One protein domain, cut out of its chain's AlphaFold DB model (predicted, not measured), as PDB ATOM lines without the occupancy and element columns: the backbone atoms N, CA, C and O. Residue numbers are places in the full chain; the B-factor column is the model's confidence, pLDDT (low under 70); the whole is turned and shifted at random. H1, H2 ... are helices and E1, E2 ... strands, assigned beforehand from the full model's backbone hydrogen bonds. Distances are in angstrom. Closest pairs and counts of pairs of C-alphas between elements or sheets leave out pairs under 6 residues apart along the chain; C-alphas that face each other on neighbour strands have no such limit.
ATOM      1  N   VAL A 315     -10.473  34.701   8.536       50.22
ATOM      2  CA  VAL A 315      -9.537  34.764   9.670       50.22
ATOM      3  C   VAL A 315      -9.897  33.678  10.696       50.22
ATOM      4  O   VAL A 315     -10.153  33.951  11.868       50.22
ATOM      5  N   LEU A 316      -9.952  32.427  10.233       50.78
ATOM      6  CA  LEU A 316     -10.053  31.248  11.088       50.78
ATOM      7  C   LEU A 316      -8.711  30.508  11.085       50.78
ATOM      8  O   LEU A 316      -8.308  30.002  10.035       50.78
ATOM      9  N   PRO A 317      -8.017  30.426  12.235       46.25
ATOM     10  CA  PRO A 317      -6.751  29.729  12.338       46.25
ATOM     11  C   PRO A 317      -6.901  28.265  11.946       46.25
ATOM     12  O   PRO A 317      -7.807  27.567  12.412       46.25
ATOM     13  N   ALA A 318      -5.927  27.759  11.195       43.47
ATOM     14  CA  ALA A 318      -5.835  26.356  10.795       43.47
ATOM     15  C   ALA A 318      -5.429  25.406  11.951       43.47
ATOM     16  O   ALA A 318      -4.691  24.447  11.716       43.47
ATOM     17  N   ARG A 319      -5.874  25.701  13.188       40.47
ATOM     18  CA  ARG A 319      -5.918  24.838  14.387       40.47
ATOM     19  C   ARG A 319      -6.542  25.580  15.589       40.47
ATOM     20  O   ARG A 319      -5.845  25.998  16.505       40.47
ATOM     21  N   ALA A 320      -7.868  25.686  15.652       39.88
ATOM     22  CA  ALA A 320      -8.552  25.961  16.925       39.88
ATOM     23  C   ALA A 320      -8.618  24.666  17.763       39.88
ATOM     24  O   ALA A 320      -9.691  24.099  17.942       39.88
ATOM     25  N   THR A 321      -7.461  24.132  18.181       38.00
ATOM     26  CA  THR A 321      -7.372  22.860  18.922       38.00
ATOM     27  C   THR A 321      -8.191  22.892  20.210       38.00
ATOM     28  O   THR A 321      -8.297  23.930  20.852       38.00
ATOM     29  N   LEU A 322      -8.710  21.734  20.638       37.94
ATOM     30  CA  LEU A 322      -9.495  21.554  21.877       37.94
ATOM     31  C   LEU A 322      -8.618  21.599  23.149       37.94
ATOM     32  O   LEU A 322      -8.806  20.867  24.116       37.94
ATOM     33  N   GLN A 323      -7.576  22.417  23.104       43.22
ATOM     34  CA  GLN A 323      -6.605  22.650  24.150       43.22
ATOM     35  C   GLN A 323      -6.319  24.160  24.138       43.22
ATOM     36  O   GLN A 323      -6.239  24.756  23.066       43.22
ATOM     37  N   HIS A 324      -6.114  24.723  25.332       37.75
ATOM     38  CA  HIS A 324      -5.637  26.094  25.603       37.75
ATOM     39  C   HIS A 324      -6.679  27.214  25.692       37.75
ATOM     40  O   HIS A 324      -7.814  27.109  25.245       37.75
ATOM     41  N   GLY A 325      -6.264  28.246  26.433       35.03
ATOM     42  CA  GLY A 325      -7.095  29.255  27.083       35.03
ATOM     43  C   GLY A 325      -8.001  30.090  26.181       35.03
ATOM     44  O   GLY A 325      -7.833  30.152  24.968       35.03
ATOM     45  N   MET A 326      -8.957  30.750  26.846       37.25
ATOM     46  CA  MET A 326     -10.013  31.602  26.289       37.25
ATOM     47  C   MET A 326      -9.744  32.122  24.872       37.25
ATOM     48  O   MET A 326      -9.064  33.128  24.682       37.25
ATOM     49  N   ILE A 327     -10.412  31.475  23.915       45.03
ATOM     50  CA  ILE A 327     -10.909  32.016  22.646       45.03
ATOM     51  C   ILE A 327     -11.289  33.507  22.859       45.03
ATOM     52  O   ILE A 327     -12.388  33.804  23.333       45.03
ATOM     53  N   LYS A 328     -10.339  34.435  22.586       45.12
ATOM     54  CA  LYS A 328     -10.408  35.897  22.867       45.12
ATOM     55  C   LYS A 328     -11.775  36.426  22.414       45.12
ATOM     56  O   LYS A 328     -11.976  36.438  21.207       45.12
ATOM     57  N   PRO A 329     -12.702  36.830  23.309       49.00
ATOM     58  CA  PRO A 329     -14.158  36.818  23.087       49.00
ATOM     59  C   PRO A 329     -14.568  37.195  21.654       49.00
ATOM     60  O   PRO A 329     -14.654  38.374  21.310       49.00
ATOM     61  N   TRP A 330     -14.743  36.174  20.802       58.53
ATOM     62  CA  TRP A 330     -14.543  36.365  19.363       58.53
ATOM     63  C   TRP A 330     -15.628  37.258  18.761       58.53
ATOM     64  O   TRP A 330     -16.820  37.004  18.978       58.53
ATOM     65  N   PRO A 331     -15.258  38.264  17.943       63.00
ATOM     66  CA  PRO A 331     -16.227  39.187  17.356       63.00
ATOM     67  C   PRO A 331     -17.246  38.458  16.469       63.00
ATOM     68  O   PRO A 331     -18.392  38.893  16.367       63.00
ATOM     69  N   PHE A 332     -16.868  37.310  15.898       67.81
ATOM     70  CA  PHE A 332     -17.725  36.484  15.048       67.81
ATOM     71  C   PHE A 332     -18.953  35.912  15.774       67.81
ATOM     72  O   PHE A 332     -19.967  35.682  15.123       67.81
ATOM     73  N   PHE A 333     -18.961  35.817  17.111       79.62
ATOM     74  CA  PHE A 333     -20.172  35.454  17.867       79.62
ATOM     75  C   PHE A 333     -21.276  36.531  17.849       79.62
ATOM     76  O   PHE A 333     -22.368  36.294  18.371       79.62
ATOM     77  N   LYS A 334     -21.007  37.714  17.273       82.00
ATOM     78  CA  LYS A 334     -22.009  38.753  16.975       82.00
ATOM     79  C   LYS A 334     -22.497  38.727  15.517       82.00
ATOM     80  O   LYS A 334     -23.459  39.421  15.204       82.00
ATOM     81  N   TYR A 335     -21.842  37.977  14.626       85.69
ATOM     82  CA  TYR A 335     -22.133  38.008  13.187       85.69
ATOM     83  C   TYR A 335     -23.422  37.225  12.860       85.69
ATOM     84  O   TYR A 335     -23.712  36.230  13.535       85.69
ATOM     85  N   PRO A 336     -24.167  37.599  11.796       89.94
ATOM     86  CA  PRO A 336     -25.398  36.909  11.392       89.94
ATOM     87  C   PRO A 336     -25.214  35.406  11.171       89.94
ATOM     88  O   PRO A 336     -26.072  34.627  11.578       89.94
ATOM     89  N   ARG A 337     -24.066  34.977  10.620       89.56
ATOM     90  CA  ARG A 337     -23.739  33.551  10.461       89.56
ATOM     91  C   ARG A 337     -23.756  32.788  11.785       89.56
ATOM     92  O   ARG A 337     -24.365  31.730  11.857       89.56
ATOM     93  N   TRP A 338     -23.122  33.307  12.838       91.31
ATOM     94  CA  TRP A 338     -23.090  32.597  14.118       91.31
ATOM     95  C   TRP A 338     -24.473  32.543  14.771       91.31
ATOM     96  O   TRP A 338     -24.888  31.476  15.211       91.31
ATOM     97  N   LYS A 339     -25.228  33.651  14.748       93.38
ATOM     98  CA  LYS A 339     -26.630  33.661  15.201       93.38
ATOM     99  C   LYS A 339     -27.489  32.622  14.465       93.38
ATOM    100  O   LYS A 339     -28.317  31.968  15.090       93.38
ATOM    101  N   LEU A 340     -27.301  32.474  13.150       94.56
ATOM    102  CA  LEU A 340     -28.004  31.483  12.331       94.56
ATOM    103  C   LEU A 340     -27.636  30.053  12.750       94.56
ATOM    104  O   LEU A 340     -28.521  29.229  12.936       94.56
ATOM    105  N   LEU A 341     -26.352  29.774  12.984       94.06
ATOM    106  CA  LEU A 341     -25.888  28.473  13.479       94.06
ATOM    107  C   LEU A 341     -26.391  28.160  14.901       94.06
ATOM    108  O   LEU A 341     -26.697  27.006  15.183       94.06
ATOM    109  N   GLU A 342     -26.522  29.164  15.776       94.81
ATOM    110  CA  GLU A 342     -27.170  29.012  17.090       94.81
ATOM    111  C   GLU A 342     -28.678  28.740  16.960       94.81
ATOM    112  O   GLU A 342     -29.224  27.959  17.737       94.81
ATOM    113  N   ARG A 343     -29.358  29.353  15.978       94.81
ATOM    114  CA  ARG A 343     -30.799  29.160  15.738       94.81
ATOM    115  C   ARG A 343     -31.131  27.813  15.096       94.81
ATOM    116  O   ARG A 343     -32.193  27.267  15.370       94.81
ATOM    117  N   LEU A 344     -30.238  27.292  14.256       94.88
ATOM    118  CA  LEU A 344     -30.384  26.012  13.558       94.88
ATOM    119  C   LEU A 344     -29.903  24.800  14.387       94.88
ATOM    120  O   LEU A 344     -29.786  23.700  13.848       94.88
ATOM    121  N   GLU A 345     -29.614  24.961  15.685       95.38
ATOM    122  CA  GLU A 345     -29.413  23.808  16.569       95.38
ATOM    123  C   GLU A 345     -30.728  23.069  16.844       95.38
ATOM    124  O   GLU A 345     -31.713  23.672  17.265       95.38
ATOM    125  N   ASP A 346     -30.710  21.739  16.744       94.56
ATOM    126  CA  ASP A 346     -31.829  20.880  17.139       94.56
ATOM    127  C   ASP A 346     -31.359  19.770  18.107       94.56
ATOM    128  O   ASP A 346     -30.420  19.960  18.889       94.56
ATOM    129  N   HIS A 347     -32.032  18.618  18.124       94.56
ATOM    130  CA  HIS A 347     -31.653  17.465  18.942       94.56
ATOM    131  C   HIS A 347     -30.506  16.627  18.338       94.56
ATOM    132  O   HIS A 347     -29.809  15.930  19.085       94.56
ATOM    133  N   ASN A 348     -30.283  16.731  17.023       95.12
ATOM    134  CA  ASN A 348     -29.302  15.981  16.238       95.12
ATOM    135  C   ASN A 348     -28.088  16.819  15.833       95.12
ATOM    136  O   ASN A 348     -27.004  16.262  15.689       95.12
ATOM    137  N   TRP A 349     -28.249  18.129  15.664       95.69
ATOM    138  CA  TRP A 349     -27.259  19.071  15.161       95.69
ATOM    139  C   TRP A 349     -26.915  20.114  16.216       95.69
ATOM    140  O   TRP A 349     -27.786  20.707  16.856       95.69
ATOM    141  N   LYS A 350     -25.614  20.336  16.389       96.25
ATOM    142  CA  LYS A 350     -25.037  21.301  17.322       96.25
ATOM    143  C   LYS A 350     -23.952  22.098  16.623       96.25
ATOM    144  O   LYS A 350     -23.184  21.547  15.834       96.25
ATOM    145  N   CYS A 351     -23.898  23.397  16.879       94.44
ATOM    146  CA  CYS A 351     -22.851  24.241  16.331       94.44
ATOM    147  C   CYS A 351     -21.541  24.031  17.110       94.44
ATOM    148  O   CYS A 351     -21.535  23.683  18.293       94.44
ATOM    149  N   CYS A 352     -20.416  24.194  16.417       91.31
ATOM    150  CA  CYS A 352     -19.076  24.116  16.994       91.31
ATOM    151  C   CYS A 352     -18.408  25.488  16.882       91.31
ATOM    152  O   CYS A 352     -18.210  25.979  15.770       91.31
ATOM    153  N   SER A 353     -18.016  26.099  18.002       86.62
ATOM    154  CA  SER A 353     -17.389  27.428  18.005       86.62
ATOM    155  C   SER A 353     -15.990  27.439  17.376       86.62
ATOM    156  O   SER A 353     -15.568  28.459  16.840       86.62
ATOM    157  N   GLY A 354     -15.300  26.295  17.356       79.88
ATOM    158  CA  GLY A 354     -14.017  26.120  16.669       79.88
ATOM    159  C   GLY A 354     -14.138  25.867  15.161       79.88
ATOM    160  O   GLY A 354     -13.180  26.109  14.435       79.88
ATOM    161  N   CYS A 355     -15.285  25.389  14.669       84.75
ATOM    162  CA  CYS A 355     -15.519  25.165  13.232       84.75
ATOM    163  C   CYS A 355     -16.452  26.198  12.586       84.75
ATOM    164  O   CYS A 355     -16.530  26.221  11.367       84.75
ATOM    165  N   LEU A 356     -17.188  27.000  13.365       86.88
ATOM    166  CA  LEU A 356     -18.241  27.915  12.893       86.88
ATOM    167  C   LEU A 356     -19.186  27.273  11.849       86.88
ATOM    168  O   LEU A 356     -19.509  27.866  10.819       86.88
ATOM    169  N   MET A 357     -19.620  26.044  12.146       90.56
ATOM    170  CA  MET A 357     -20.594  25.249  11.388       90.56
ATOM    171  C   MET A 357     -21.434  24.381  12.339       90.56
ATOM    172  O   MET A 357     -21.044  24.156  13.491       90.56
ATOM    173  N   LEU A 358     -22.544  23.836  11.832       93.69
ATOM    174  CA  LEU A 358     -23.277  22.730  12.454       93.69
ATOM    175  C   LEU A 358     -22.552  21.394  12.237       93.69
ATOM    176  O   LEU A 358     -22.001  21.125  11.170       93.69
ATOM    177  N   HIS A 359     -22.599  20.539  13.253       93.31
ATOM    178  CA  HIS A 359     -22.117  19.162  13.237       93.31
ATOM    179  C   HIS A 359     -23.161  18.245  13.897       93.31
ATOM    180  O   HIS A 359     -23.872  18.690  14.803       93.31
ATOM    181  N   PRO A 360     -23.237  16.955  13.525       95.31
ATOM    182  CA  PRO A 360     -24.017  15.979  14.270       95.31
ATOM    183  C   PRO A 360     -23.568  15.900  15.735       95.31
ATOM    184  O   PRO A 360     -22.376  15.941  16.037       95.31
ATOM    185  N   LYS A 361     -24.514  15.702  16.653       95.62
ATOM    186  CA  LYS A 361     -24.310  15.560  18.104       95.62
ATOM    187  C   LYS A 361     -23.287  14.467  18.447       95.62
ATOM    188  O   LYS A 361     -22.548  14.585  19.418       95.62
ATOM    189  N   THR A 362     -23.181  13.437  17.607       93.00
ATOM    190  CA  THR A 362     -22.190  12.352  17.709       93.00
ATOM    191  C   THR A 362     -20.739  12.793  17.469       93.00
ATOM    192  O   THR A 362     -19.820  12.045  17.808       93.00
ATOM    193  N   GLU A 363     -20.500  13.994  16.931       88.69
ATOM    194  CA  GLU A 363     -19.163  14.580  16.758       88.69
ATOM    195  C   GLU A 363     -18.659  15.355  17.983       88.69
ATOM    196  O   GLU A 363     -17.519  15.809  17.966       88.69
ATOM    197  N   PHE A 364     -19.450  15.494  19.047       90.19
ATOM    198  CA  PHE A 364     -19.062  16.179  20.286       90.19
ATOM    199  C   PHE A 364     -18.740  15.181  21.406       90.19
ATOM    200  O   PHE A 364     -18.979  13.974  21.285       90.19
ATOM    201  N   PHE A 365     -18.158  15.669  22.497       87.31
ATOM    202  CA  PHE A 365     -18.155  14.955  23.775       87.31
ATOM    203  C   PHE A 365     -19.509  15.173  24.485       87.31
ATOM    204  O   PHE A 365     -20.264  16.071  24.110       87.31
ATOM    205  N   SER A 366     -19.866  14.339  25.463       89.75
ATOM    206  CA  SER A 366     -21.177  14.432  26.139       89.75
ATOM    207  C   SER A 366     -21.264  15.691  27.007       89.75
ATOM    208  O   SER A 366     -22.270  16.399  27.016       89.75
ATOM    209  N   GLU A 367     -20.151  15.984  27.664       87.06
ATOM    210  CA  GLU A 367     -19.834  17.131  28.504       87.06
ATOM    211  C   GLU A 367     -19.981  18.442  27.707       87.06
ATOM    212  O   GLU A 367     -20.688  19.362  28.113       87.06
ATOM    213  N   GLU A 368     -19.433  18.476  26.486       86.75
ATOM    214  CA  GLU A 368     -19.550  19.594  25.534       86.75
ATOM    215  C   GLU A 368     -21.008  19.916  25.144       86.75
ATOM    216  O   GLU A 368     -21.334  21.052  24.795       86.75
ATOM    217  N   ILE A 369     -21.913  18.935  25.194       90.81
ATOM    218  CA  ILE A 369     -23.332  19.146  24.878       90.81
ATOM    219  C   ILE A 369     -24.116  19.593  26.118       90.81
ATOM    220  O   ILE A 369     -24.991  20.449  25.988       90.81
ATOM    221  N   GLY A 370     -23.829  19.005  27.285       88.69
ATOM    222  CA  GLY A 370     -24.577  19.235  28.525       88.69
ATOM    223  C   GLY A 370     -24.148  20.470  29.321       88.69
ATOM    224  O   GLY A 370     -25.004  21.173  29.850       88.69
ATOM    225  N   GLU A 371     -22.846  20.746  29.398       85.06
ATOM    226  CA  GLU A 371     -22.281  21.788  30.272       85.06
ATOM    227  C   GLU A 371     -21.903  23.063  29.505       85.06
ATOM    228  O   GLU A 371     -22.031  24.174  30.028       85.06
ATOM    229  N   ASN A 372     -21.456  22.930  28.249       86.69
ATOM    230  CA  ASN A 372     -20.978  24.068  27.464       86.69
ATOM    231  C   ASN A 372     -22.103  24.760  26.660       86.69
ATOM    232  O   ASN A 372     -22.779  24.118  25.844       86.69
ATOM    233  N   PRO A 373     -22.265  26.096  26.791       91.38
ATOM    234  CA  PRO A 373     -23.105  26.875  25.886       91.38
ATOM    235  C   PRO A 373     -22.485  26.908  24.475       91.38
ATOM    236  O   PRO A 373     -21.259  26.814  24.356       91.38
ATOM    237  N   PRO A 374     -23.279  27.136  23.411       91.31
ATOM    238  CA  PRO A 374     -22.829  27.090  22.012       91.31
ATOM    239  C   PRO A 374     -21.485  27.788  21.729       91.31
ATOM    240  O   PRO A 374     -20.593  27.210  21.116       91.31
ATOM    241  N   LYS A 375     -21.280  28.999  22.267       87.44
ATOM    242  CA  LYS A 375     -20.062  29.823  22.077       87.44
ATOM    243  C   LYS A 375     -18.783  29.205  22.664       87.44
ATOM    244  O   LYS A 375     -17.685  29.601  22.281       87.44
ATOM    245  N   LYS A 376     -18.905  28.234  23.573       84.00
ATOM    246  CA  LYS A 376     -17.786  27.460  24.141       84.00
ATOM    247  C   LYS A 376     -17.663  26.050  23.555       84.00
ATOM    248  O   LYS A 376     -16.634  25.425  23.772       84.00
ATOM    249  N   ARG A 377     -18.684  25.557  22.846       87.94
ATOM    250  CA  ARG A 377     -18.801  24.145  22.473       87.94
ATOM    251  C   ARG A 377     -17.855  23.754  21.339       87.94
ATOM    252  O   ARG A 377     -17.931  24.320  20.247       87.94
ATOM    253  N   LEU A 378     -17.047  22.718  21.555       85.19
ATOM    254  CA  LEU A 378     -16.101  22.196  20.565       85.19
ATOM    255  C   LEU A 378     -16.410  20.741  20.178       85.19
ATOM    256  O   LEU A 378     -16.603  19.867  21.023       85.19
ATOM    257  N   CYS A 379     -16.452  20.461  18.871       86.38
ATOM    258  CA  CYS A 379     -16.513  19.091  18.357       86.38
ATOM    259  C   CYS A 379     -15.132  18.416  18.461       86.38
ATOM    260  O   CYS A 379     -14.114  19.089  18.579       86.38
ATOM    261  N   ARG A 380     -15.078  17.082  18.380       82.62
ATOM    262  CA  ARG A 380     -13.881  16.243  18.615       82.62
ATOM    263  C   ARG A 380     -12.675  16.548  17.716       82.62
ATOM    264  O   ARG A 380     -11.570  16.125  18.037       82.62
ATOM    265  N   ALA A 381     -12.874  17.233  16.591       78.44
ATOM    266  CA  ALA A 381     -11.814  17.625  15.660       78.44
ATOM    267  C   ALA A 381     -12.038  19.075  15.166       78.44
ATOM    268  O   ALA A 381     -12.405  19.275  14.002       78.44
ATOM    269  N   PRO A 382     -11.878  20.073  16.057       76.88
ATOM    270  CA  PRO A 382     -12.298  21.452  15.824       76.88
ATOM    271  C   PRO A 382     -11.309  22.233  14.946       76.88
ATOM    272  O   PRO A 382     -10.119  21.925  14.898       76.88
ATOM    273  N   GLY A 383     -11.808  23.270  14.267       76.56
ATOM    274  CA  GLY A 383     -11.068  24.094  13.307       76.56
ATOM    275  C   GLY A 383     -11.533  23.917  11.857       76.56
ATOM    276  O   GLY A 383     -12.198  22.938  11.501       76.56
TER     277      GLY A 383
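What this domain is: This is residues 315 to 383 of the 635 residues of an uncharacterized protein of Talaromyces stipitatus (strain ATCC 10500 / CBS 375.48 / QM 6759 / NRRL 1006) (UniProt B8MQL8). With little regular structure, loops surround a small hairpin of strands E1 and E2 near the middle; helix H2 lies to one side, short H3 to another, and the loop of residues 315 to 330 at one end. The printed part has 69 residues, 25 in named elements ordered H1, H2, E1, E2, H3, of mixed class with an antiparallel sheet. It is compact, radius of gyration of the C-alphas 11.1 A, spanning 29 by 27 by 20 A.

Where its parts are: H1 is residues 331 to 334, from C-alpha 331 at (-16.227, 39.187, 17.356). H2 is 336 to 343, 10.4 A long; E1 349 to 352, 9.8 A; E2 357 to 360, 10.3 A. H3 is 366 to 370, ending at C-alpha 370 (-24.577, 19.235, 28.525).

How they stand to each other: H1 and H2 are close but not clearly touching; their closest C-alphas, Phe 332 and Trp 338, are 6.7 A apart. The closest C-alphas of H2 and E1, Leu 341 and Cys 351, are 5.9 A apart. In the E1-E2 hairpin, N 350 and O 359 are 2.9 A apart, within hydrogen-bond range. H3 and E1 are only just apart, closest 8.0 A. Every O i to N i+4 pair is within range in H2 and H3; H1 is too short for one.

The domain as a whole: C-alphas 315 and 347, the farthest apart, are 29.6 A apart. The printed part has no cut, its links between named elements are tight, and pLDDT is under 70 at residues 315 to 332.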